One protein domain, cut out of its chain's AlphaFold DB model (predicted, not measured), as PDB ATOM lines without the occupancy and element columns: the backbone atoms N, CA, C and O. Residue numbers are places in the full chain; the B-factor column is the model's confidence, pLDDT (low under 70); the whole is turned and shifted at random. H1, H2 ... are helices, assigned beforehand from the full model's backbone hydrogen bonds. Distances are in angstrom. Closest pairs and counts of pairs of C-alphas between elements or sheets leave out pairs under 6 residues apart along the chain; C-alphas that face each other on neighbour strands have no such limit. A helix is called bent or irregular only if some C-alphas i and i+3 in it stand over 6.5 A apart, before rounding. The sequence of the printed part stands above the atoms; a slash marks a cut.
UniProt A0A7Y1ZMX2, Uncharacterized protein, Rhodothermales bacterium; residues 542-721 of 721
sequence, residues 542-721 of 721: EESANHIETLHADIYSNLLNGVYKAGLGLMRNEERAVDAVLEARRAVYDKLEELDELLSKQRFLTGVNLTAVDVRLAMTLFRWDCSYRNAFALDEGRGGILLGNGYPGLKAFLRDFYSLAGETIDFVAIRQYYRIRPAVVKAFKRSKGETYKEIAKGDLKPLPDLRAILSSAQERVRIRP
ATOM      1  N   GLU A 542     -30.126  30.902  -8.119       89.25
ATOM      2  CA  GLU A 542     -29.090  31.820  -8.611       89.25
ATOM      3  C   GLU A 542     -28.413  32.601  -7.474       89.25
ATOM      4  O   GLU A 542     -27.190  32.697  -7.433       89.25
ATOM      5  N   GLU A 543     -29.194  33.074  -6.501       92.31
ATOM      6  CA  GLU A 543     -28.689  33.776  -5.317       92.31
ATOM      7  C   GLU A 543     -27.707  32.916  -4.508       92.31
ATOM      8  O   GLU A 543     -26.577  33.338  -4.260       92.31
ATOM      9  N   SER A 544     -28.093  31.683  -4.157       90.81
ATOM     10  CA  SER A 544     -27.217  30.784  -3.392       90.81
ATOM     11  C   SER A 544     -25.975  30.383  -4.184       90.81
ATOM     12  O   SER A 544     -24.880  30.368  -3.627       90.81
ATOM     13  N   ALA A 545     -26.111  30.087  -5.479       89.56
ATOM     14  CA  ALA A 545     -24.977  29.725  -6.326       89.56
ATOM     15  C   ALA A 545     -23.960  30.879  -6.431       89.56
ATOM     16  O   ALA A 545     -22.762  30.663  -6.236       89.56
ATOM     17  N   ASN A 546     -24.430  32.112  -6.650       92.62
ATOM     18  CA  ASN A 546     -23.581  33.306  -6.713       92.62
ATOM     19  C   ASN A 546     -22.919  33.621  -5.368       92.62
ATOM     20  O   ASN A 546     -21.741  33.991  -5.324       92.62
ATOM     21  N   HIS A 547     -23.652  33.448  -4.266       95.06
ATOM     22  CA  HIS A 547     -23.103  33.607  -2.926       95.06
ATOM     23  C   HIS A 547     -21.981  32.592  -2.663       95.06
ATOM     24  O   HIS A 547     -20.895  32.975  -2.226       95.06
ATOM     25  N   ILE A 548     -22.201  31.320  -3.015       96.12
ATOM     26  CA  ILE A 548     -21.212  30.244  -2.878       96.12
ATOM     27  C   ILE A 548     -19.963  30.520  -3.722       96.12
ATOM     28  O   ILE A 548     -18.858  30.361  -3.214       96.12
ATOM     29  N   GLU A 549     -20.096  30.951  -4.978       95.06
ATOM     30  CA  GLU A 549     -18.941  31.278  -5.832       95.06
ATOM     31  C   GLU A 549     -18.156  32.488  -5.298       95.06
ATOM     32  O   GLU A 549     -16.925  32.472  -5.284       95.06
ATOM     33  N   THR A 550     -18.847  33.515  -4.795       96.38
ATOM     34  CA  THR A 550     -18.203  34.705  -4.209       96.38
ATOM     35  C   THR A 550     -17.420  34.340  -2.951       96.38
ATOM     36  O   THR A 550     -16.241  34.677  -2.821       96.38
ATOM     37  N   LEU A 551     -18.058  33.594  -2.049       96.81
ATOM     38  CA  LEU A 551     -17.439  33.101  -0.829       96.81
ATOM     39  C   LEU A 551     -16.263  32.165  -1.142       96.81
ATOM     40  O   LEU A 551     -15.200  32.259  -0.528       96.81
ATOM     41  N   HIS A 552     -16.434  31.277  -2.128       97.25
ATOM     42  CA  HIS A 552     -15.379  30.381  -2.590       97.25
ATOM     43  C   HIS A 552     -14.153  31.158  -3.065       97.25
ATOM     44  O   HIS A 552     -13.043  30.835  -2.646       97.25
ATOM     45  N   ALA A 553     -14.343  32.166  -3.918       96.38
ATOM     46  CA  ALA A 553     -13.258  32.944  -4.506       96.38
ATOM     47  C   ALA A 553     -12.417  33.662  -3.439       96.38
ATOM     48  O   ALA A 553     -11.182  33.595  -3.471       96.38
ATOM     49  N   ASP A 554     -13.082  34.290  -2.470       97.44
ATOM     50  CA  ASP A 554     -12.447  34.982  -1.351       97.44
ATOM     51  C   ASP A 554     -11.673  34.011  -0.436       97.44
ATOM     52  O   ASP A 554     -10.453  34.136  -0.273       97.44
ATOM     53  N   ILE A 555     -12.340  32.966   0.067       97.94
ATOM     54  CA  ILE A 555     -11.722  31.936   0.918       97.94
ATOM     55  C   ILE A 555     -10.575  31.228   0.179       97.94
ATOM     56  O   ILE A 555      -9.529  30.921   0.760       97.94
ATOM     57  N   TYR A 556     -10.722  30.982  -1.123       95.69
ATOM     58  CA  TYR A 556      -9.683  30.352  -1.925       95.69
ATOM     59  C   TYR A 556      -8.430  31.213  -2.036       95.69
ATOM     60  O   TYR A 556      -7.324  30.706  -1.816       95.69
ATOM     61  N   SER A 557      -8.582  32.494  -2.376       92.94
ATOM     62  CA  SER A 557      -7.443  33.392  -2.568       92.94
ATOM     63  C   SER A 557      -6.677  33.629  -1.268       92.94
ATOM     64  O   SER A 557      -5.437  33.596  -1.289       92.94
ATOM     65  N   ASN A 558      -7.421  33.820  -0.173       95.44
ATOM     66  CA  ASN A 558      -6.903  34.292   1.109       95.44
ATOM     67  C   ASN A 558      -6.517  33.158   2.067       95.44
ATOM     68  O   ASN A 558      -5.615  33.340   2.875       95.44
ATOM     69  N   LEU A 559      -7.106  31.962   1.937       96.12
ATOM     70  CA  LEU A 559      -6.824  30.835   2.832       96.12
ATOM     71  C   LEU A 559      -6.402  29.560   2.091       96.12
ATOM     72  O   LEU A 559      -5.264  29.118   2.252       96.12
ATOM     73  N   LEU A 560      -7.256  28.970   1.245       94.94
ATOM     74  CA  LEU A 560      -6.999  27.621   0.690       94.94
ATOM     75  C   LEU A 560      -5.736  27.604  -0.178       94.94
ATOM     76  O   LEU A 560      -4.913  26.696  -0.072       94.94
ATOM     77  N   ASN A 561      -5.571  28.608  -1.043       91.06
ATOM     78  CA  ASN A 561      -4.330  28.844  -1.773       91.06
ATOM     79  C   ASN A 561      -3.382  29.786  -1.010       91.06
ATOM     80  O   ASN A 561      -2.171  29.725  -1.225       91.06
ATOM     81  N   GLY A 562      -3.911  30.612  -0.099       90.69
ATOM     82  CA  GLY A 562      -3.148  31.524   0.759       90.69
ATOM     83  C   GLY A 562      -2.048  30.820   1.555       90.69
ATOM     84  O   GLY A 562      -0.900  31.257   1.525       90.69
ATOM     85  N   VAL A 563      -2.336  29.656   2.152       90.44
ATOM     86  CA  VAL A 563      -1.328  28.870   2.894       90.44
ATOM     87  C   VAL A 563      -0.152  28.419   2.018       90.44
ATOM     88  O   VAL A 563       0.983  28.372   2.487       90.44
ATOM     89  N   TYR A 564      -0.391  28.142   0.731       86.69
ATOM     90  CA  TYR A 564       0.668  27.796  -0.221       86.69
ATOM     91  C   TYR A 564       1.462  29.032  -0.648       86.69
ATOM     92  O   TYR A 564       2.686  28.953  -0.715       86.69
ATOM     93  N   LYS A 565       0.794  30.174  -0.882       84.75
ATOM     94  CA  LYS A 565       1.468  31.456  -1.158       84.75
ATOM     95  C   LYS A 565       2.415  31.832  -0.016       84.75
ATOM     96  O   LYS A 565       3.582  32.129  -0.249       84.75
ATOM     97  N   ALA A 566       1.917  31.721   1.211       83.69
ATOM     98  CA  ALA A 566       2.646  31.993   2.437       83.69
ATOM     99  C   ALA A 566       3.810  31.019   2.700       83.69
ATOM    100  O   ALA A 566       4.869  31.435   3.162       83.69
ATOM    101  N   GLY A 567       3.621  29.726   2.428       77.62
ATOM    102  CA  GLY A 567       4.626  28.701   2.713       77.62
ATOM    103  C   GLY A 567       5.684  28.535   1.630       77.62
ATOM    104  O   GLY A 567       6.860  28.357   1.921       77.62
ATOM    105  N   LEU A 568       5.284  28.558   0.361       75.56
ATOM    106  CA  LEU A 568       6.172  28.210  -0.749       75.56
ATOM    107  C   LEU A 568       6.829  29.430  -1.397       75.56
ATOM    108  O   LEU A 568       7.855  29.267  -2.054       75.56
ATOM    109  N   GLY A 569       6.303  30.641  -1.183       67.62
ATOM    110  CA  GLY A 569       6.801  31.862  -1.827       67.62
ATOM    111  C   GLY A 569       8.277  32.185  -1.553       67.62
ATOM    112  O   GLY A 569       8.913  32.816  -2.387       67.62
ATOM    113  N   LEU A 570       8.860  31.693  -0.450       64.12
ATOM    114  CA  LEU A 570      10.271  31.928  -0.098       64.12
ATOM    115  C   LEU A 570      11.260  30.886  -0.639       64.12
ATOM    116  O   LEU A 570      12.464  31.045  -0.441       64.12
ATOM    117  N   MET A 571      10.809  29.831  -1.329       63.31
ATOM    118  CA  MET A 571      11.707  28.743  -1.754       63.31
ATOM    119  C   MET A 571      12.802  29.174  -2.754       63.31
ATOM    120  O   MET A 571      13.753  28.422  -2.950       63.31
ATOM    121  N   ARG A 572      12.714  30.376  -3.346       56.34
ATOM    122  CA  ARG A 572      13.708  30.929  -4.290       56.34
ATOM    123  C   ARG A 572      14.579  32.068  -3.766       56.34
ATOM    124  O   ARG A 572      15.486  32.488  -4.471       56.34
ATOM    125  N   ASN A 573      14.386  32.491  -2.514       53.69
ATOM    126  CA  ASN A 573      15.282  33.437  -1.844       53.69
ATOM    127  C   ASN A 573      15.442  34.787  -2.593       53.69
ATOM    128  O   ASN A 573      16.557  35.293  -2.721       53.69
ATOM    129  N   GLU A 574      14.329  35.361  -3.062       60.31
ATOM    130  CA  GLU A 574      14.265  36.694  -3.680       60.31
ATOM    131  C   GLU A 574      13.703  37.717  -2.680       60.31
ATOM    132  O   GLU A 574      12.659  37.476  -2.075       60.31
ATOM    133  N   GLU A 575      14.360  38.872  -2.512       61.06
ATOM    134  CA  GLU A 575      13.924  39.920  -1.568       61.06
ATOM    135  C   GLU A 575      12.485  40.396  -1.835       61.06
ATOM    136  O   GLU A 575      11.713  40.563  -0.895       61.06
ATOM    137  N   ARG A 576      12.075  40.508  -3.110       60.66
ATOM    138  CA  ARG A 576      10.701  40.893  -3.499       60.66
ATOM    139  C   ARG A 576       9.626  39.874  -3.106       60.66
ATOM    140  O   ARG A 576       8.469  40.246  -2.941       60.66
ATOM    141  N   ALA A 577       9.986  38.603  -2.919       68.44
ATOM    142  CA  ALA A 577       9.035  37.575  -2.505       68.44
ATOM    143  C   ALA A 577       8.692  37.654  -1.006       68.44
ATOM    144  O   ALA A 577       7.671  37.106  -0.588       68.44
ATOM    145  N   VAL A 578       9.515  38.332  -0.192       74.44
ATOM    146  CA  VAL A 578       9.312  38.439   1.261       74.44
ATOM    147  C   VAL A 578       8.037  39.212   1.579       74.44
ATOM    148  O   VAL A 578       7.200  38.701   2.323       74.44
ATOM    149  N   ASP A 579       7.842  40.384   0.974       78.81
ATOM    150  CA  ASP A 579       6.661  41.216   1.224       78.81
ATOM    151  C   ASP A 579       5.369  40.502   0.809       78.81
ATOM    152  O   ASP A 579       4.415  40.445   1.586       78.81
ATOM    153  N   ALA A 580       5.362  39.861  -0.365       80.50
ATOM    154  CA  ALA A 580       4.226  39.075  -0.850       80.50
ATOM    155  C   ALA A 580       3.899  37.883   0.069       80.50
ATOM    156  O   ALA A 580       2.732  37.559   0.296       80.50
ATOM    157  N   VAL A 581       4.922  37.235   0.635       81.19
ATOM    158  CA  VAL A 581       4.749  36.144   1.604       81.19
ATOM    159  C   VAL A 581       4.200  36.662   2.929       81.19
ATOM    160  O   VAL A 581       3.301  36.041   3.493       81.19
ATOM    161  N   LEU A 582       4.704  37.789   3.437       83.31
ATOM    162  CA  LEU A 582       4.200  38.406   4.664       83.31
ATOM    163  C   LEU A 582       2.757  38.895   4.503       83.31
ATOM    164  O   LEU A 582       1.961  38.752   5.430       83.31
ATOM    165  N   GLU A 583       2.403  39.435   3.337       86.50
ATOM    166  CA  GLU A 583       1.026  39.789   2.986       86.50
ATOM    167  C   GLU A 583       0.127  38.550   2.944       86.50
ATOM    168  O   GLU A 583      -0.888  38.506   3.632       86.50
ATOM    169  N   ALA A 584       0.537  37.487   2.240       88.56
ATOM    170  CA  ALA A 584      -0.217  36.234   2.204       88.56
ATOM    171  C   ALA A 584      -0.390  35.613   3.601       88.56
ATOM    172  O   ALA A 584      -1.434  35.037   3.893       88.56
ATOM    173  N   ARG A 585       0.613  35.734   4.481       88.75
ATOM    174  CA  ARG A 585       0.537  35.258   5.872       88.75
ATOM    175  C   ARG A 585      -0.475  36.059   6.683       88.75
ATOM    176  O   ARG A 585      -1.277  35.443   7.376       88.75
ATOM    177  N   ARG A 586      -0.466  37.392   6.569       90.25
ATOM    178  CA  ARG A 586      -1.475  38.260   7.197       90.25
ATOM    179  C   ARG A 586      -2.877  37.908   6.707       90.25
ATOM    180  O   ARG A 586      -3.702  37.528   7.525       90.25
ATOM    181  N   ALA A 587      -3.077  37.851   5.390       93.62
ATOM    182  CA  ALA A 587      -4.359  37.488   4.788       93.62
ATOM    183  C   ALA A 587      -4.886  36.115   5.249       93.62
ATOM    184  O   ALA A 587      -6.083  35.962   5.476       93.62
ATOM    185  N   VAL A 588      -4.004  35.119   5.430       94.62
ATOM    186  CA  VAL A 588      -4.382  33.808   5.985       94.62
ATOM    187  C   VAL A 588      -4.919  33.939   7.410       94.62
ATOM    188  O   VAL A 588      -5.961  33.363   7.708       94.62
ATOM    189  N   TYR A 589      -4.228  34.666   8.293       93.19
ATOM    190  CA  TYR A 589      -4.672  34.823   9.681       93.19
ATOM    191  C   TYR A 589      -5.926  35.684   9.798       93.19
ATOM    192  O   TYR A 589      -6.846  35.282  10.504       93.19
ATOM    193  N   ASP A 590      -5.991  36.796   9.066       95.38
ATOM    194  CA  ASP A 590      -7.164  37.673   9.038       95.38
ATOM    195  C   ASP A 590      -8.398  36.882   8.577       95.38
ATOM    196  O   ASP A 590      -9.459  36.943   9.197       95.38
ATOM    197  N   LYS A 591      -8.239  36.030   7.550       97.44
ATOM    198  CA  LYS A 591      -9.320  35.155   7.086       97.44
ATOM    199  C   LYS A 591      -9.690  34.078   8.109       97.44
ATOM    200  O   LYS A 591     -10.863  33.748   8.224       97.44
ATOM    201  N   LEU A 592      -8.735  33.512   8.852       96.31
ATOM    202  CA  LEU A 592      -9.053  32.568   9.933       96.31
ATOM    203  C   LEU A 592      -9.850  33.237  11.060       96.31
ATOM    204  O   LEU A 592     -10.782  32.623  11.566       96.31
ATOM    205  N   GLU A 593      -9.509  34.470  11.433       95.75
ATOM    206  CA  GLU A 593     -10.220  35.239  12.466       95.75
ATOM    207  C   GLU A 593     -11.644  35.594  12.023       95.75
ATOM    208  O   GLU A 593     -12.596  35.353  12.765       95.75
ATOM    209  N   GLU A 594     -11.808  36.061  10.784       97.69
ATOM    210  CA  GLU A 594     -13.119  36.328  10.183       97.69
ATOM    211  C   GLU A 594     -14.003  35.071  10.148       97.69
ATOM    212  O   GLU A 594     -15.168  35.101  10.554       97.69
ATOM    213  N   LEU A 595     -13.450  33.944   9.686       98.19
ATOM    214  CA  LEU A 595     -14.186  32.684   9.601       98.19
ATOM    215  C   LEU A 595     -14.507  32.106  10.982       98.19
ATOM    216  O   LEU A 595     -15.557  31.487  11.142       98.19
ATOM    217  N   ASP A 596     -13.638  32.297  11.977       97.62
ATOM    218  CA  ASP A 596     -13.909  31.879  13.352       97.62
ATOM    219  C   ASP A 596     -15.044  32.686  13.979       97.62
ATOM    220  O   ASP A 596     -15.958  32.101  14.563       97.62
ATOM    221  N   GLU A 597     -15.044  34.009  13.792       97.38
ATOM    222  CA  GLU A 597     -16.135  34.861  14.254       97.38
ATOM    223  C   GLU A 597     -17.459  34.460  13.590       97.38
ATOM    224  O   GLU A 597     -18.476  34.322  14.279       97.38
ATOM    225  N   LEU A 598     -17.452  34.222  12.276       97.62
ATOM    226  CA  LEU A 598     -18.628  33.757  11.544       97.62
ATOM    227  C   LEU A 598     -19.126  32.415  12.100       97.62
ATOM    228  O   LEU A 598     -20.275  32.308  12.532       97.62
ATOM    229  N   LEU A 599     -18.259  31.402  12.155       97.56
ATOM    230  CA  LEU A 599     -18.610  30.043  12.585       97.56
ATOM    231  C   LEU A 599     -18.846  29.915  14.100       97.56
ATOM    232  O   LEU A 599     -19.345  28.896  14.569       97.56
ATOM    233  N   SER A 600     -18.553  30.954  14.886       95.31
ATOM    234  CA  SER A 600     -19.007  31.043  16.279       95.31
ATOM    235  C   SER A 600     -20.512  31.333  16.395       95.31
ATOM    236  O   SER A 600     -21.127  31.017  17.416       95.31
ATOM    237  N   LYS A 601     -21.111  31.921  15.348       95.69
ATOM    238  CA  LYS A 601     -22.516  32.360  15.309       95.69
ATOM    239  C   LYS A 601     -23.409  31.408  14.512       95.69
ATOM    240  O   LYS A 601     -24.617  31.390  14.734       95.69
ATOM    241  N   GLN A 602     -22.839  30.625  13.599       95.19
ATOM    242  CA  GLN A 602     -23.574  29.710  12.724       95.19
ATOM    243  C   GLN A 602     -22.800  28.417  12.472       95.19
ATOM    244  O   GLN A 602     -21.591  28.349  12.658       95.19
ATOM    245  N   ARG A 603     -23.517  27.375  12.044       94.19
ATOM    246  CA  ARG A 603     -22.970  26.019  11.942       94.19
ATOM    247  C   ARG A 603     -22.035  25.827  10.744       94.19
ATOM    248  O   ARG A 603     -21.005  25.174  10.870       94.19
ATOM    249  N   PHE A 604     -22.412  26.381   9.597       97.69
ATOM    250  CA  PHE A 604     -21.691  26.299   8.327       97.69
ATOM    251  C   PHE A 604     -21.617  27.683   7.686       97.69
ATOM    252  O   PHE A 604     -22.291  28.615   8.119       97.69
ATOM    253  N   LEU A 605     -20.820  27.844   6.635       97.25
ATOM    254  CA  LEU A 605     -20.561  29.147   6.021       97.25
ATOM    255  C   LEU A 605     -21.802  29.797   5.397       97.25
ATOM    256  O   LEU A 605     -21.876  31.020   5.324       97.25
ATOM    257  N   THR A 606     -22.793  28.996   5.006       94.69
ATOM    258  CA  THR A 606     -24.078  29.473   4.458       94.69
ATOM    259  C   THR A 606     -25.241  29.319   5.449       94.69
ATOM    260  O   THR A 606     -26.406  29.233   5.065       94.69
ATOM    261  N   GLY A 607     -24.937  29.269   6.751       92.38
ATOM    262  CA  GLY A 607     -25.920  29.150   7.826       92.38
ATOM    263  C   GLY A 607     -26.038  27.719   8.350       92.38
ATOM    264  O   GLY A 607     -25.136  27.220   9.023       92.38
ATOM    265  N   VAL A 608     -27.176  27.068   8.093       91.88
ATOM    266  CA  VAL A 608     -27.484  25.717   8.615       91.88
ATOM    267  C   VAL A 608     -27.125  24.584   7.656       91.88
ATOM    268  O   VAL A 608     -27.034  23.435   8.089       91.88
ATOM    269  N   ASN A 609     -26.900  24.911   6.383       94.56
ATOM    270  CA  ASN A 609     -26.644  23.953   5.317       94.56
ATOM    271  C   ASN A 609     -25.145  23.836   5.022       94.56
ATOM    272  O   ASN A 609     -24.444  24.839   4.899       94.56
ATOM    273  N   LEU A 610     -24.674  22.603   4.867       97.44
ATOM    274  CA  LEU A 610     -23.322  22.278   4.433       97.44
ATOM    275  C   LEU A 610     -23.253  22.354   2.903       97.44
ATOM    276  O   LEU A 610     -24.000  21.674   2.202       97.44
ATOM    277  N   THR A 611     -22.326  23.156   2.384       98.06
ATOM    278  CA  THR A 611     -22.139  23.389   0.943       98.06
ATOM    279  C   THR A 611     -20.746  22.983   0.467       98.06
ATOM    280  O   THR A 611     -19.855  22.633   1.243       98.06
ATOM    281  N   ALA A 612     -20.521  23.055  -0.844       97.25
ATOM    282  CA  ALA A 612     -19.241  22.725  -1.463       97.25
ATOM    283  C   ALA A 612     -18.059  23.570  -0.933       97.25
ATOM    284  O   ALA A 612     -16.915  23.107  -0.953       97.25
ATOM    285  N   VAL A 613     -18.306  24.791  -0.441       97.75
ATOM    286  CA  VAL A 613     -17.251  25.661   0.116       97.75
ATOM    287  C   VAL A 613     -16.852  25.217   1.516       97.75
ATOM    288  O   VAL A 613     -15.656  25.197   1.811       97.75
ATOM    289  N   ASP A 614     -17.809  24.761   2.329       98.56
ATOM    290  CA  ASP A 614     -17.541  24.159   3.638       98.56
ATOM    291  C   ASP A 614     -16.616  22.946   3.500       98.56
ATOM    292  O   ASP A 614     -15.625  22.831   4.222       98.56
ATOM    293  N   VAL A 615     -16.876  22.081   2.510       98.38
ATOM    294  CA  VAL A 615     -16.033  20.911   2.214       98.38
ATOM    295  C   VAL A 615     -14.586  21.329   1.949       98.38
ATOM    296  O   VAL A 615     -13.657  20.776   2.540       98.38
ATOM    297  N   ARG A 616     -14.371  22.334   1.091       97.62
ATOM    298  CA  ARG A 616     -13.017  22.802   0.756       97.62
ATOM    299  C   ARG A 616     -12.330  23.490   1.929       97.62
ATOM    300  O   ARG A 616     -11.133  23.276   2.121       97.62
ATOM    301  N   LEU A 617     -13.069  24.281   2.708       98.31
ATOM    302  CA  LEU A 617     -12.555  24.899   3.928       98.31
ATOM    303  C   LEU A 617     -12.082  23.818   4.905       98.31
ATOM    304  O   LEU A 617     -10.924  23.841   5.323       98.31
ATOM    305  N   ALA A 618     -12.927  22.827   5.202       98.00
ATOM    306  CA  ALA A 618     -12.608  21.742   6.125       98.00
ATOM    307  C   ALA A 618     -11.323  21.001   5.728       98.00
ATOM    308  O   ALA A 618     -10.457  20.776   6.576       98.00
ATOM    309  N   MET A 619     -11.132  20.696   4.436       97.12
ATOM    310  CA  MET A 619      -9.913  20.024   3.969       97.12
ATOM    311  C   MET A 619      -8.640  20.835   4.242       97.12
ATOM    312  O   MET A 619      -7.596  20.244   4.538       97.12
ATOM    313  N   THR A 620      -8.706  22.166   4.164       96.06
ATOM    314  CA  THR A 620      -7.592  23.048   4.536       96.06
ATOM    315  C   THR A 620      -7.398  23.094   6.053       96.06
ATOM    316  O   THR A 620      -6.268  22.960   6.522       96.06
ATOM    317  N   LEU A 621      -8.475  23.229   6.831       96.44
ATOM    318  CA  LEU A 621      -8.396  23.370   8.287       96.44
ATOM    319  C   LEU A 621      -7.923  22.083   8.989       96.44
ATOM    320  O   LEU A 621      -7.091  22.159   9.892       96.44
ATOM    321  N   PHE A 622      -8.340  20.890   8.540       94.81
ATOM    322  CA  PHE A 622      -7.820  19.619   9.075       94.81
ATOM    323  C   PHE A 622      -6.304  19.478   8.898       94.81
ATOM    324  O   PHE A 622      -5.636  18.835   9.706       94.81
ATOM    325  N   ARG A 623      -5.744  20.112   7.862       92.25
ATOM    326  CA  ARG A 623      -4.306  20.106   7.567       92.25
ATOM    327  C   ARG A 623      -3.522  21.153   8.357       92.25
ATOM    328  O   ARG A 623      -2.292  21.094   8.376       92.25
ATOM    329  N   TRP A 624      -4.202  22.089   9.021       91.56
ATOM    330  CA  TRP A 624      -3.584  23.216   9.718       91.56
ATOM    331  C   TRP A 624      -2.600  22.764  10.800       91.56
ATOM    332  O   TRP A 624      -1.397  23.021  10.699       91.56
ATOM    333  N   ASP A 625      -3.096  22.031  11.798       87.75
ATOM    334  CA  ASP A 625      -2.295  21.602  12.949       87.75
ATOM    335  C   ASP A 625      -1.425  20.385  12.668       87.75
ATOM    336  O   ASP A 625      -0.321  20.279  13.204       87.75
ATOM    337  N   CYS A 626      -1.886  19.466  11.815       82.81
ATOM    338  CA  CYS A 626      -1.100  18.278  11.508       82.81
ATOM    339  C   CYS A 626       0.039  18.559  10.520       82.81
ATOM    340  O   CYS A 626       0.949  17.738  10.393       82.81
ATOM    341  N   SER A 627       0.000  19.675   9.781       83.31
ATOM    342  CA  SER A 627       0.939  19.921   8.683       83.31
ATOM    343  C   SER A 627       1.265  21.393   8.452       83.31
ATOM    344  O   SER A 627       2.417  21.770   8.650       83.31
ATOM    345  N   TYR A 628       0.309  22.231   8.040       87.12
ATOM    346  CA  TYR A 628       0.604  23.553   7.467       87.12
ATOM    347  C   TYR A 628       1.346  24.496   8.412       87.12
ATOM    348  O   TYR A 628       2.314  25.120   7.978       87.12
ATOM    349  N   ARG A 629       0.991  24.546   9.701       84.88
ATOM    350  CA  ARG A 629       1.714  25.370  10.686       84.88
ATOM    351  C   ARG A 629       3.216  25.106  10.687       84.88
ATOM    352  O   ARG A 629       4.015  26.035  10.635       84.88
ATOM    353  N   ASN A 630       3.596  23.833  10.655       76.75
ATOM    354  CA  ASN A 630       4.997  23.426  10.687       76.75
ATOM    355  C   ASN A 630       5.639  23.457   9.292       76.75
ATOM    356  O   ASN A 630       6.733  23.987   9.119       76.75
ATOM    357  N   ALA A 631       4.965  22.897   8.286       76.12
ATOM    358  CA  ALA A 631       5.502  22.718   6.938       76.12
ATOM    359  C   ALA A 631       5.642  24.035   6.161       76.12
ATOM    360  O   ALA A 631       6.552  24.169   5.346       76.12
ATOM    361  N   PHE A 632       4.755  24.997   6.424       80.31
ATOM    362  CA  PHE A 632       4.721  26.315   5.784       80.31
ATOM    363  C   PHE A 632       5.160  27.443   6.723       80.31
ATOM    364  O   PHE A 632       4.989  28.614   6.396       80.31
ATOM    365  N   ALA A 633       5.740  27.097   7.879       76.62
ATOM    366  CA  ALA A 633       6.179  28.045   8.900       76.62
ATOM    367  C   ALA A 633       5.075  29.034   9.325       76.62
ATOM    368  O   ALA A 633       5.361  30.194   9.592       76.62
ATOM    369  N   LEU A 634       3.815  28.600   9.397       80.62
ATOM    370  CA  LEU A 634       2.665  29.395   9.848       80.62
ATOM    371  C   LEU A 634       2.467  29.283  11.370       80.62
ATOM    372  O   LEU A 634       1.354  29.094  11.847       80.62
ATOM    373  N   ASP A 635       3.552  29.348  12.143       71.44
ATOM    374  CA  ASP A 635       3.508  29.277  13.606       71.44
ATOM    375  C   ASP A 635       4.148  30.525  14.229       71.44
ATOM    376  O   ASP A 635       5.335  30.545  14.545       71.44
ATOM    377  N   GLU A 636       3.368  31.604  14.353       68.00
ATOM    378  CA  GLU A 636       3.812  32.880  14.952       68.00
ATOM    379  C   GLU A 636       3.306  33.074  16.387       68.00
ATOM    380  O   GLU A 636       3.063  34.192  16.829       68.00
ATOM    381  N   GLY A 637       3.087  31.978  17.118       66.12
ATOM    382  CA  GLY A 637       2.583  32.038  18.492       66.12
ATOM    383  C   GLY A 637       1.072  32.269  18.614       66.12
ATOM    384  O   GLY A 637       0.572  32.348  19.731       66.12
ATOM    385  N   ARG A 638       0.324  32.302  17.498       69.31
ATOM    386  CA  ARG A 638      -1.157  32.363  17.483       69.31
ATOM    387  C   ARG A 638      -1.842  31.017  17.791       69.31
ATOM    388  O   ARG A 638      -3.057  30.957  17.941       69.31
ATOM    389  N   GLY A 639      -1.066  29.940  17.950       74.94
ATOM    390  CA  GLY A 639      -1.563  28.617  18.337       74.94
ATOM    391  C   GLY A 639      -2.216  27.824  17.197       74.94
ATOM    392  O   GLY A 639      -2.133  28.180  16.024       74.94
ATOM    393  N   GLY A 640      -2.805  26.680  17.553       85.31
ATOM    394  CA  GLY A 640      -3.499  25.778  16.629       85.31
ATOM    395  C   GLY A 640      -5.020  25.914  16.665       85.31
ATOM    396  O   GLY A 640      -5.565  26.458  17.623       85.31
ATOM    397  N   ILE A 641      -5.706  25.360  15.664       90.69
ATOM    398  CA  ILE A 641      -7.180  25.318  15.623       90.69
ATOM    399  C   ILE A 641      -7.700  24.210  16.553       90.69
ATOM    400  O   ILE A 641      -8.487  24.447  17.466       90.69
ATOM    401  N   LEU A 642      -7.216  22.983  16.370       89.06
ATOM    402  CA  LEU A 642      -7.514  21.819  17.203       89.06
ATOM    403  C   LEU A 642      -6.618  21.764  18.442       89.06
ATOM    404  O   LEU A 642      -7.096  21.450  19.535       89.06
ATOM    405  N   LEU A 643      -5.332  22.088  18.281       85.62
ATOM    406  CA  LEU A 643      -4.329  22.015  19.353       85.62
ATOM    407  C   LEU A 643      -4.237  23.286  20.213       85.62
ATOM    408  O   LEU A 643      -3.491  23.305  21.188       85.62
ATOM    409  N   GLY A 644      -4.972  24.342  19.859       82.62
ATOM    410  CA  GLY A 644      -5.061  25.589  20.617       82.62
ATOM    411  C   GLY A 644      -6.499  25.962  20.984       82.62
ATOM    412  O   GLY A 644      -7.437  25.182  20.783       82.62
ATOM    413  N   ASN A 645      -6.640  27.170  21.538       82.44
ATOM    414  CA  ASN A 645      -7.910  27.757  21.984       82.44
ATOM    415  C   ASN A 645      -8.236  29.089  21.280       82.44
ATOM    416  O   ASN A 645      -9.195  29.747  21.663       82.44
ATOM    417  N   GLY A 646      -7.436  29.503  20.290       83.88
ATOM    418  CA  GLY A 646      -7.604  30.790  19.601       83.88
ATOM    419  C   GLY A 646      -8.749  30.825  18.585       83.88
ATOM    420  O   GLY A 646      -9.186  31.910  18.233       83.88
ATOM    421  N   TYR A 647      -9.233  29.656  18.148       93.06
ATOM    422  CA  TYR A 647     -10.253  29.527  17.100       93.06
ATOM    423  C   TYR A 647     -11.390  28.563  17.509       93.06
ATOM    424  O   TYR A 647     -11.479  27.442  16.986       93.06
ATOM    425  N   PRO A 648     -12.213  28.911  18.519       93.00
ATOM    426  CA  PRO A 648     -13.286  28.044  19.012       93.00
ATOM    427  C   PRO A 648     -14.393  27.763  17.982       93.00
ATOM    428  O   PRO A 648     -14.905  26.640  17.961       93.00
ATOM    429  N   GLY A 649     -14.745  28.727  17.125       95.69
ATOM    430  CA  GLY A 649     -15.744  28.561  16.064       95.69
ATOM    431  C   GLY A 649     -15.281  27.570  14.996       95.69
ATOM    432  O   GLY A 649     -15.977  26.599  14.695       95.69
ATOM    433  N   LEU A 650     -14.048  27.720  14.503       97.12
ATOM    434  CA  LEU A 650     -13.438  26.786  13.549       97.12
ATOM    435  C   LEU A 650     -13.269  25.387  14.149       97.12
ATOM    436  O   LEU A 650     -13.456  24.382  13.461       97.12
ATOM    437  N   LYS A 651     -12.935  25.299  15.442       95.38
ATOM    438  CA  LYS A 651     -12.831  24.019  16.154       95.38
ATOM    439  C   LYS A 651     -14.182  23.312  16.257       95.38
ATOM    440  O   LYS A 651     -14.236  22.096  16.073       95.38
ATOM    441  N   ALA A 652     -15.260  24.048  16.532       93.75
ATOM    442  CA  ALA A 652     -16.619  23.508  16.542       93.75
ATOM    443  C   ALA A 652     -17.047  23.041  15.141       93.75
ATOM    444  O   ALA A 652     -17.487  21.902  14.993       93.75
ATOM    445  N   PHE A 653     -16.804  23.859  14.112       97.19
ATOM    446  CA  PHE A 653     -17.036  23.502  12.710       97.19
ATOM    447  C   PHE A 653     -16.315  22.204  12.310       97.19
ATOM    448  O   PHE A 653     -16.930  21.299  11.747       97.19
ATOM    449  N   LEU A 654     -15.029  22.060  12.654       96.75
ATOM    450  CA  LEU A 654     -14.261  20.851  12.345       96.75
ATOM    451  C   LEU A 654     -14.795  19.602  13.054       96.75
ATOM    452  O   LEU A 654     -14.753  18.522  12.468       96.75
ATOM    453  N   ARG A 655     -15.292  19.721  14.292       94.19
ATOM    454  CA  ARG A 655     -15.915  18.601  15.020       94.19
ATOM    455  C   ARG A 655     -17.200  18.143  14.342       94.19
ATOM    456  O   ARG A 655     -17.366  16.951  14.091       94.19
ATOM    457  N   ASP A 656     -18.067  19.091  14.002       93.50
ATOM    458  CA  ASP A 656     -19.309  18.811  13.287       93.50
ATOM    459  C   ASP A 656     -19.022  18.164  11.928       93.50
ATOM    460  O   ASP A 656     -19.584  17.114  11.616       93.50
ATOM    461  N   PHE A 657     -18.083  18.714  11.156       96.69
ATOM    462  CA  PHE A 657     -17.687  18.145   9.869       96.69
ATOM    463  C   PHE A 657     -17.068  16.746  10.015       96.69
ATOM    464  O   PHE A 657     -17.397  15.838   9.254       96.69
ATOM    465  N   TYR A 658     -16.199  16.536  11.011       95.44
ATOM    466  CA  TYR A 658     -15.572  15.233  11.255       95.44
ATOM    467  C   TYR A 658     -16.600  14.157  11.621       95.44
ATOM    468  O   TYR A 658     -16.439  13.007  11.226       95.44
ATOM    469  N   SER A 659     -17.691  14.521  12.303       93.94
ATOM    470  CA  SER A 659     -18.784  13.579  12.576       93.94
ATOM    471  C   SER A 659     -19.529  13.119  11.316       93.94
ATOM    472  O   SER A 659     -20.105  12.037  11.317       93.94
ATOM    473  N   LEU A 660     -19.500  13.921  10.246       94.94
ATOM    474  CA  LEU A 660     -20.191  13.645   8.983       94.94
ATOM    475  C   LEU A 660     -19.311  12.926   7.959       94.94
ATOM    476  O   LEU A 660     -19.835  12.189   7.134       94.94
ATOM    477  N   ALA A 661     -18.003  13.196   7.960       95.50
ATOM    478  CA  ALA A 661     -17.091  12.735   6.913       95.50
ATOM    479  C   ALA A 661     -15.688  12.371   7.432       95.50
ATOM    480  O   ALA A 661     -14.721  12.375   6.674       95.50
ATOM    481  N   GLY A 662     -15.533  12.067   8.723       92.56
ATOM    482  CA  GLY A 662     -14.231  11.756   9.325       92.56
ATOM    483  C   GLY A 662     -13.522  10.548   8.705       92.56
ATOM    484  O   GLY A 662     -12.295  10.483   8.737       92.56
ATOM    485  N   GLU A 663     -14.277   9.639   8.082       91.25
ATOM    486  CA  GLU A 663     -13.767   8.476   7.343       91.25
ATOM    487  C   GLU A 663     -12.926   8.862   6.119       91.25
ATOM    488  O   GLU A 663     -12.061   8.099   5.699       91.25
ATOM    489  N   THR A 664     -13.124  10.061   5.561       93.81
ATOM    490  CA  THR A 664     -12.344  10.541   4.411       93.81
ATOM    491  C   THR A 664     -11.041  11.236   4.823       93.81
ATOM    492  O   THR A 664     -10.313  11.729   3.955       93.81
ATOM    493  N   ILE A 665     -10.735  11.303   6.128       92.06
ATOM    494  CA  ILE A 665      -9.616  12.074   6.684       92.06
ATOM    495  C   ILE A 665      -8.556  11.160   7.301       92.06
ATOM    496  O   ILE A 665      -8.691  10.650   8.417       92.06
ATOM    497  N   ASP A 666      -7.421  11.056   6.612       85.94
ATOM    498  CA  ASP A 666      -6.241  10.361   7.118       85.94
ATOM    499  C   ASP A 666      -5.153  11.344   7.574       85.94
ATOM    500  O   ASP A 666      -4.283  11.771   6.809       85.94
ATOM    501  N   PHE A 667      -5.186  11.700   8.861       82.81
ATOM    502  CA  PHE A 667      -4.176  12.569   9.469       82.81
ATOM    503  C   PHE A 667      -2.753  12.001   9.406       82.81
ATOM    504  O   PHE A 667      -1.801  12.786   9.387       82.81
ATOM    505  N   VAL A 668      -2.586  10.673   9.386       77.88
ATOM    506  CA  VAL A 668      -1.263  10.039   9.333       77.88
ATOM    507  C   VAL A 668      -0.669  10.246   7.945       77.88
ATOM    508  O   VAL A 668       0.404  10.848   7.837       77.88
ATOM    509  N   ALA A 669      -1.410   9.875   6.899       75.50
ATOM    510  CA  ALA A 669      -0.982  10.042   5.512       75.50
ATOM    511  C   ALA A 669      -0.745  11.523   5.155       75.50
ATOM    512  O   ALA A 669       0.274  11.885   4.559       75.50
ATOM    513  N   ILE A 670      -1.641  12.419   5.595       82.94
ATOM    514  CA  ILE A 670      -1.484  13.872   5.429       82.94
ATOM    515  C   ILE A 670      -0.165  14.350   6.051       82.94
ATOM    516  O   ILE A 670       0.622  15.044   5.396       82.94
ATOM    517  N   ARG A 671       0.095  13.984   7.313       76.69
ATOM    518  CA  ARG A 671       1.296  14.415   8.037       76.69
ATOM    519  C   ARG A 671       2.573  13.878   7.396       76.69
ATOM    520  O   ARG A 671       3.556  14.615   7.316       76.69
ATOM    521  N   GLN A 672       2.580  12.615   6.973       69.38
ATOM    522  CA  GLN A 672       3.735  11.988   6.326       69.38
ATOM    523  C   GLN A 672       4.117  12.716   5.030       69.38
ATOM    524  O   GLN A 672       5.296  13.016   4.810       69.38
ATOM    525  N   TYR A 673       3.124  13.086   4.221       73.19
ATOM    526  CA  TYR A 673       3.350  13.792   2.963       73.19
ATOM    527  C   TYR A 673       3.869  15.220   3.155       73.19
ATOM    528  O   TYR A 673       4.875  15.607   2.562       73.19
ATOM    529  N   TYR A 674       3.232  16.008   4.026       71.88
ATOM    530  CA  TYR A 674       3.665  17.379   4.325       71.88
ATOM    531  C   TYR A 674       4.806  17.443   5.349       71.88
ATOM    532  O   TYR A 674       5.105  18.522   5.868       71.88
ATOM    533  N   ARG A 675       5.450  16.309   5.664       65.56
ATOM    534  CA  ARG A 675       6.553  16.253   6.627       65.56
ATOM    535  C   ARG A 675       7.589  17.314   6.267       65.56
ATOM    536  O   ARG A 675       8.019  17.388   5.116       65.56
ATOM    537  N   ILE A 676       7.901  18.125   7.282       54.31
ATOM    538  CA  ILE A 676       8.679  19.372   7.275       54.31
ATOM    539  C   ILE A 676       9.570  19.484   6.039       54.31
ATOM    540  O   ILE A 676      10.538  18.743   5.938       54.31
ATOM    541  N   ARG A 677       9.281  20.441   5.143       59.41
ATOM    542  CA  ARG A 677      10.245  20.921   4.141       59.41
ATOM    543  C   ARG A 677      11.273  21.788   4.883       59.41
ATOM    544  O   ARG A 677      10.966  22.955   5.142       59.41
ATOM    545  N   PRO A 678      12.487  21.296   5.216       54.53
ATOM    546  CA  PRO A 678      13.464  22.095   5.960       54.53
ATOM    547  C   PRO A 678      13.837  23.354   5.172       54.53
ATOM    548  O   PRO A 678      14.090  24.393   5.763       54.53
ATOM    549  N   ALA A 679      13.770  23.286   3.837       58.47
ATOM    550  CA  ALA A 679      14.023  24.392   2.920       58.47
ATOM    551  C   ALA A 679      13.114  25.615   3.146       58.47
ATOM    552  O   ALA A 679      13.617  26.733   3.152       58.47
ATOM    553  N   VAL A 680      11.811  25.422   3.383       59.03
ATOM    554  CA  VAL A 680      10.859  26.528   3.611       59.03
ATOM    555  C   VAL A 680      11.158  27.224   4.937       59.03
ATOM    556  O   VAL A 680      11.327  28.440   4.991       59.03
ATOM    557  N   VAL A 681      11.292  26.440   6.009       62.28
ATOM    558  CA  VAL A 681      11.575  26.965   7.351       62.28
ATOM    559  C   VAL A 681      12.957  27.624   7.396       62.28
ATOM    560  O   VAL A 681      13.122  28.683   7.997       62.28
ATOM    561  N   LYS A 682      13.946  27.037   6.714       65.75
ATOM    562  CA  LYS A 682      15.293  27.596   6.552       65.75
ATOM    563  C   LYS A 682      15.268  28.920   5.792       65.75
ATOM    564  O   LYS A 682      15.911  29.864   6.240       65.75
ATOM    565  N   ALA A 683      14.524  29.008   4.686       63.53
ATOM    566  CA  ALA A 683      14.384  30.240   3.909       63.53
ATOM    567  C   ALA A 683      13.727  31.360   4.732       63.53
ATOM    568  O   ALA A 683      14.224  32.482   4.743       63.53
ATOM    569  N   PHE A 684      12.679  31.040   5.497       66.31
ATOM    570  CA  PHE A 684      11.999  32.005   6.365       66.31
ATOM    571  C   PHE A 684      12.861  32.490   7.539       66.31
ATOM    572  O   PHE A 684      12.937  33.686   7.807       66.31
ATOM    573  N   LYS A 685      13.558  31.586   8.239       69.38
ATOM    574  CA  LYS A 685      14.482  32.001   9.307       69.38
ATOM    575  C   LYS A 685      15.607  32.874   8.757       69.38
ATOM    576  O   LYS A 685      15.914  33.909   9.339       69.38
ATOM    577  N   ARG A 686      16.146  32.526   7.582       67.06
ATOM    578  CA  ARG A 686      17.142  33.347   6.885       67.06
ATOM    579  C   ARG A 686      16.607  34.740   6.543       67.06
ATOM    580  O   ARG A 686      17.332  35.703   6.766       67.06
ATOM    581  N   SER A 687      15.366  34.871   6.062       63.38
ATOM    582  CA  SER A 687      14.777  36.188   5.762       63.38
ATOM    583  C   SER A 687      14.564  37.054   7.010       63.38
ATOM    584  O   SER A 687      14.495  38.269   6.892       63.38
ATOM    585  N   LYS A 688      14.499  36.452   8.207       65.31
ATOM    586  CA  LYS A 688      14.469  37.159   9.502       65.31
ATOM    587  C   LYS A 688      15.856  37.382  10.130       65.31
ATOM    588  O   LYS A 688      15.941  37.927  11.225       65.31
ATOM    589  N   GLY A 689      16.942  36.957   9.476       63.81
ATOM    590  CA  GLY A 689      18.296  37.012  10.047       63.81
ATOM    591  C   GLY A 689      18.557  35.982  11.158       63.81
ATOM    592  O   GLY A 689      19.525  36.107  11.903       63.81
ATOM    593  N   GLU A 690      17.713  34.955  11.281       71.25
ATOM    594  CA  GLU A 690      17.809  33.903  12.295       71.25
ATOM    595  C   GLU A 690      18.587  32.675  11.785       71.25
ATOM    596  O   GLU A 690      18.528  32.302  10.610       71.25
ATOM    597  N   THR A 691      19.283  31.973  12.687       53.88
ATOM    598  CA  THR A 691      19.971  30.710  12.371       53.88
ATOM    599  C   THR A 691      19.017  29.512  12.460       53.88
ATOM    600  O   THR A 691      18.366  29.265  13.477       53.88
ATOM    601  N   TYR A 692      18.939  28.722  11.384       53.38
ATOM    602  CA  TYR A 692      18.186  27.466  11.356       53.38
ATOM    603  C   TYR A 692      19.059  26.306  11.854       53.38
ATOM    604  O   TYR A 692      20.066  25.982  11.227       53.38
ATOM    605  N   LYS A 693      18.661  25.661  12.958       54.88
ATOM    606  CA  LYS A 693      19.157  24.331  13.339       54.88
ATOM    607  C   LYS A 693      18.258  23.276  12.702       54.88
ATOM    608  O   LYS A 693      17.040  23.331  12.867       54.88
ATOM    609  N   GLU A 694      18.866  22.351  11.974       50.72
ATOM    610  CA  GLU A 694      18.173  21.227  11.352       50.72
ATOM    611  C   GLU A 694      17.596  20.306  12.433       50.72
ATOM    612  O   GLU A 694      18.283  19.955  13.391       50.72
ATOM    613  N   ILE A 695      16.309  19.977  12.317       48.72
ATOM    614  CA  ILE A 695      15.636  19.052  13.236       48.72
ATOM    615  C   ILE A 695      15.873  17.643  12.687       48.72
ATOM    616  O   ILE A 695      15.465  17.358  11.559       48.72
ATOM    617  N   ALA A 696      16.533  16.768  13.452       42.81
ATOM    618  CA  ALA A 696      16.822  15.410  13.002       42.81
ATOM    619  C   ALA A 696      15.525  14.600  12.808       42.81
ATOM    620  O   ALA A 696      14.518  14.822  13.484       42.81
ATOM    621  N   LYS A 697      15.548  13.618  11.893       42.09
ATOM    622  CA  LYS A 697      14.383  12.806  11.471       42.09
ATOM    623  C   LYS A 697      13.642  12.124  12.647       42.09
ATOM    624  O   LYS A 697      12.454  11.833  12.496       42.09
ATOM    625  N   GLY A 698      14.307  11.922  13.792       39.00
ATOM    626  CA  GLY A 698      13.775  11.327  15.029       39.00
ATOM    627  C   GLY A 698      13.271  12.302  16.109       39.00
ATOM    628  O   GLY A 698      12.671  11.845  17.074       39.00
ATOM    629  N   ASP A 699      13.439  13.619  15.945       39.97
ATOM    630  CA  ASP A 699      13.107  14.623  16.981       39.97
ATOM    631  C   ASP A 699      11.697  15.230  16.834       39.97
ATOM    632  O   ASP A 699      11.308  16.162  17.547       39.97
ATOM    633  N   LEU A 700      10.895  14.721  15.895       48.50
ATOM    634  CA  LEU A 700       9.509  15.144  15.729       48.50
ATOM    635  C   LEU A 700       8.669  14.636  16.900       48.50
ATOM    636  O   LEU A 700       8.347  13.451  16.970       48.50
ATOM    637  N   LYS A 701       8.237  15.550  17.777       54.00
ATOM    638  CA  LYS A 701       7.252  15.217  18.811       54.00
ATOM    639  C   LYS A 701       6.032  14.535  18.162       54.00
ATOM    640  O   LYS A 701       5.548  15.013  17.124       54.00
ATOM    641  N   PRO A 702       5.528  13.424  18.724       57.81
ATOM    642  CA  PRO A 702       4.279  12.840  18.259       57.81
ATOM    643  C   PRO A 702       3.177  13.903  18.323       57.81
ATOM    644  O   PRO A 702       3.108  14.674  19.281       57.81
ATOM    645  N   LEU A 703       2.359  13.998  17.269       64.38
ATOM    646  CA  LEU A 703       1.167  14.834  17.338       64.38
ATOM    647  C   LEU A 703       0.219  14.197  18.359       64.38
ATOM    648  O   LEU A 703       0.104  12.968  18.370       64.38
ATOM    649  N   PRO A 704      -0.471  15.001  19.182       72.19
ATOM    650  CA  PRO A 704      -1.614  14.518  19.941       72.19
ATOM    651  C   PRO A 704      -2.629  13.855  19.009       72.19
ATOM    652  O   PRO A 704      -2.733  14.230  17.838       72.19
ATOM    653  N   ASP A 705      -3.385  12.892  19.529       79.88
ATOM    654  CA  ASP A 705      -4.423  12.215  18.759       79.88
ATOM    655  C   ASP A 705      -5.545  13.201  18.389       79.88
ATOM    656  O   ASP A 705      -6.458  13.485  19.168       79.88
ATOM    657  N   LEU A 706      -5.453  13.755  17.178       83.19
ATOM    658  CA  LEU A 706      -6.432  14.701  16.648       83.19
ATOM    659  C   LEU A 706      -7.813  14.052  16.501       83.19
ATOM    660  O   LEU A 706      -8.817  14.747  16.667       83.19
ATOM    661  N   ARG A 707      -7.882  12.734  16.254       82.25
ATOM    662  CA  ARG A 707      -9.155  12.004  16.163       82.25
ATOM    663  C   ARG A 707      -9.848  11.990  17.520       82.25
ATOM    664  O   ARG A 707     -11.047  12.258  17.589       82.25
ATOM    665  N   ALA A 708      -9.098  11.775  18.601       83.31
ATOM    666  CA  ALA A 708      -9.632  11.854  19.959       83.31
ATOM    667  C   ALA A 708     -10.161  13.262  20.293       83.31
ATOM    668  O   ALA A 708     -11.248  13.393  20.851       83.31
ATOM    669  N   ILE A 709      -9.454  14.329  19.899       83.88
ATOM    670  CA  ILE A 709      -9.903  15.722  20.109       83.88
ATOM    671  C   ILE A 709     -11.215  16.013  19.365       83.88
ATOM    672  O   ILE A 709     -12.115  16.659  19.922       83.88
ATOM    673  N   LEU A 710     -11.325  15.536  18.124       86.12
ATOM    674  CA  LEU A 710     -12.510  15.708  17.282       86.12
ATOM    675  C   LEU A 710     -13.700  14.865  17.760       86.12
ATOM    676  O   LEU A 710     -14.838  15.305  17.636       86.12
ATOM    677  N   SER A 711     -13.435  13.704  18.363       81.06
ATOM    678  CA  SER A 711     -14.461  12.776  18.864       81.06
ATOM    679  C   SER A 711     -14.844  13.019  20.334       81.06
ATOM    680  O   SER A 711     -15.815  12.448  20.827       81.06
ATOM    681  N   SER A 712     -14.087  13.850  21.063       69.62
ATOM    682  CA  SER A 712     -14.338  14.153  22.478       69.62
ATOM    683  C   SER A 712     -15.649  14.925  22.697       69.62
ATOM    684  O   SER A 712     -15.914  15.936  22.049       69.62
ATOM    685  N   ALA A 713     -16.454  14.474  23.664       47.69
ATOM    686  CA  ALA A 713     -17.805  14.969  23.957       47.69
ATOM    687  C   ALA A 713     -17.888  16.355  24.644       47.69
ATOM    688  O   ALA A 713     -18.907  16.661  25.262       47.69
ATOM    689  N   GLN A 714     -16.849  17.198  24.582       47.56
ATOM    690  CA  GLN A 714     -16.930  18.538  25.179       47.56
ATOM    691  C   GLN A 714     -17.994  19.377  24.460       47.56
ATOM    692  O   GLN A 714     -17.963  19.493  23.237       47.56
ATOM    693  N   GLU A 715     -18.930  19.899  25.263       41.56
ATOM    694  CA  GLU A 715     -20.188  20.570  24.914       41.56
ATOM    695  C   GLU A 715     -20.242  21.114  23.483       41.56
ATOM    696  O   GLU A 715     -19.591  22.104  23.144       41.56
ATOM    697  N   ARG A 716     -21.081  20.478  22.650       41.75
ATOM    698  CA  ARG A 716     -21.601  21.098  21.428       41.75
ATOM    699  C   ARG A 716     -22.084  22.488  21.820       41.75
ATOM    700  O   ARG A 716     -23.004  22.591  22.635       41.75
ATOM    701  N   VAL A 717     -21.462  23.536  21.281       39.66
ATOM    702  CA  VAL A 717     -21.951  24.904  21.449       39.66
ATOM    703  C   VAL A 717     -23.407  24.875  21.003       39.66
ATOM    704  O   VAL A 717     -23.706  24.604  19.842       39.66
ATOM    705  N   ARG A 718     -24.331  25.039  21.956       36.59
ATOM    706  CA  ARG A 718     -25.760  25.151  21.669       36.59
ATOM    707  C   ARG A 718     -25.954  26.474  20.941       36.59
ATOM    708  O   ARG A 718     -26.245  27.484  21.578       36.59
ATOM    709  N   ILE A 719     -25.778  26.469  19.625       36.28
ATOM    710  CA  ILE A 719     -26.292  27.533  18.771       36.28
ATOM    711  C   ILE A 719     -27.812  27.441  18.931       36.28
ATOM    712  O   ILE A 719     -28.423  26.430  18.578       36.28
ATOM    713  N   ARG A 720     -28.397  28.418  19.638       28.97
ATOM    714  CA  ARG A 720     -29.854  28.513  19.774       28.97
ATOM    715  C   ARG A 720     -30.448  28.691  18.367       28.97
ATOM    716  O   ARG A 720     -29.808  29.374  17.571       28.97
ATOM    717  N   PRO A 721     -31.589  28.037  18.086       31.70
ATOM    718  CA  PRO A 721     -32.176  27.958  16.750       31.70
ATOM    719  C   PRO A 721     -32.465  29.321  16.130       31.70
ATOM    720  O   PRO A 721     -32.758  30.267  16.903       31.70
TER     721      PRO A 721
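AT A GLANCE: This is residues 542 to 721 of the 721 residues of an uncharacterized protein of Rhodothermales bacterium (UniProt A0A7Y1ZMX2). An irregular helical body is built around H4, which lies in the middle; the longest helix, H3, makes one long side together with H1 and H2, which follow each other nearly in line and run back against H3. H5 makes a corner with H3, the last residues of H3, 595 to 601, meeting the first of H5, 648 to 653, and packs on H4 about perpendicular to it; H6 packs on H4 and H8 on H5, H7 lies at the other end near H2, H3 and H4, and residues 688 to 705 swing wide from H7 back to H8. The printed part has 180 residues with eight named helices, H1 to H8 in chain order, and no named strand, an all-helix class. It is compact, with a radius of gyration of the C-alphas of 17.1 A and spans of 52 by 37 by 25 A.

HOW THE PARTS SIT: Begin at H3, residues 575 to 601, and look beside it for H2, residues 562 to 568: they touch as a helical hairpin, closest at the C-alphas of Ala 566 and Val 581, 4.7 A. H1, residues 542 to 560, touches H3 with residues 555 to 559 alone, closest at the C-alphas of Leu 559 and Val 588, 5.0 A, at a steep tilt of 48 degrees, opposite ways. H1 also touches H4, residues 612 to 631, at a shallow tilt of 7 degrees, the same way; the closest C-alphas are His 552 and Val 613, 5.8 A. H3 and H4 are apart. H5, residues 648 to 664, is about perpendicular to H3 at 90 degrees and touches it, closest at the C-alphas of Ser 600 and Gly 649, 4.1 A. H5 touches H4 too, at Ala 618 and Leu 654, their closest C-alphas, 6.5 A. H6, residues 667 to 673, touches H4, closest at the C-alphas of Ser 627 and Arg 671, 5.6 A. H8, residues 706 to 711, touches H5, closest at the C-alphas of Arg 655 and Leu 710, 5.0 A. H7, residues 678 to 687, touches no helix; its Val 680 comes within 6.6 A of Leu 568 of H2, C-alpha to C-alpha. Every O i to N i+4 pair is within hydrogen-bond range in H2, H6, H7 and H8, against 14 of 15 in H1, 20 of 23 in H3, 11 of 16 in H4 and 11 of 13 in H5.

IN THESE COORDINATES: Find C-alpha 575 at (13.924, 39.920, -1.568); from there H3 runs 40.9 A to C-alpha 601 at (-22.516, 32.360, 15.309). H1 begins at C-alpha 542, (-29.090, 31.820, -8.611), and is 24.3 A long; H4 is 26.1 A and H5 22.8 A. H4 has a kink of 66 degrees near residue 625, and H5 one of 64 degrees near residue 658. Three helices are irregular: H1 only just, with C-alphas 557 and 560 6.6 A apart, H4 with 626 and 629 7.7 A apart, and H5 with 660 and 663 8.4 A apart.

THE WHOLE: The C-alphas farthest apart are those of Glu 542 and Lys 693, 53.5 A. The printed part has no cut and ends at the chain's last residue, 721. The links H4 to H5 and H7 to H8 are long, with 16 and 18 residues. The mean pLDDT of the printed part is 80.2; 51 residues are under 70, among them 675 to 689, 691 to 703 and 712 to 721.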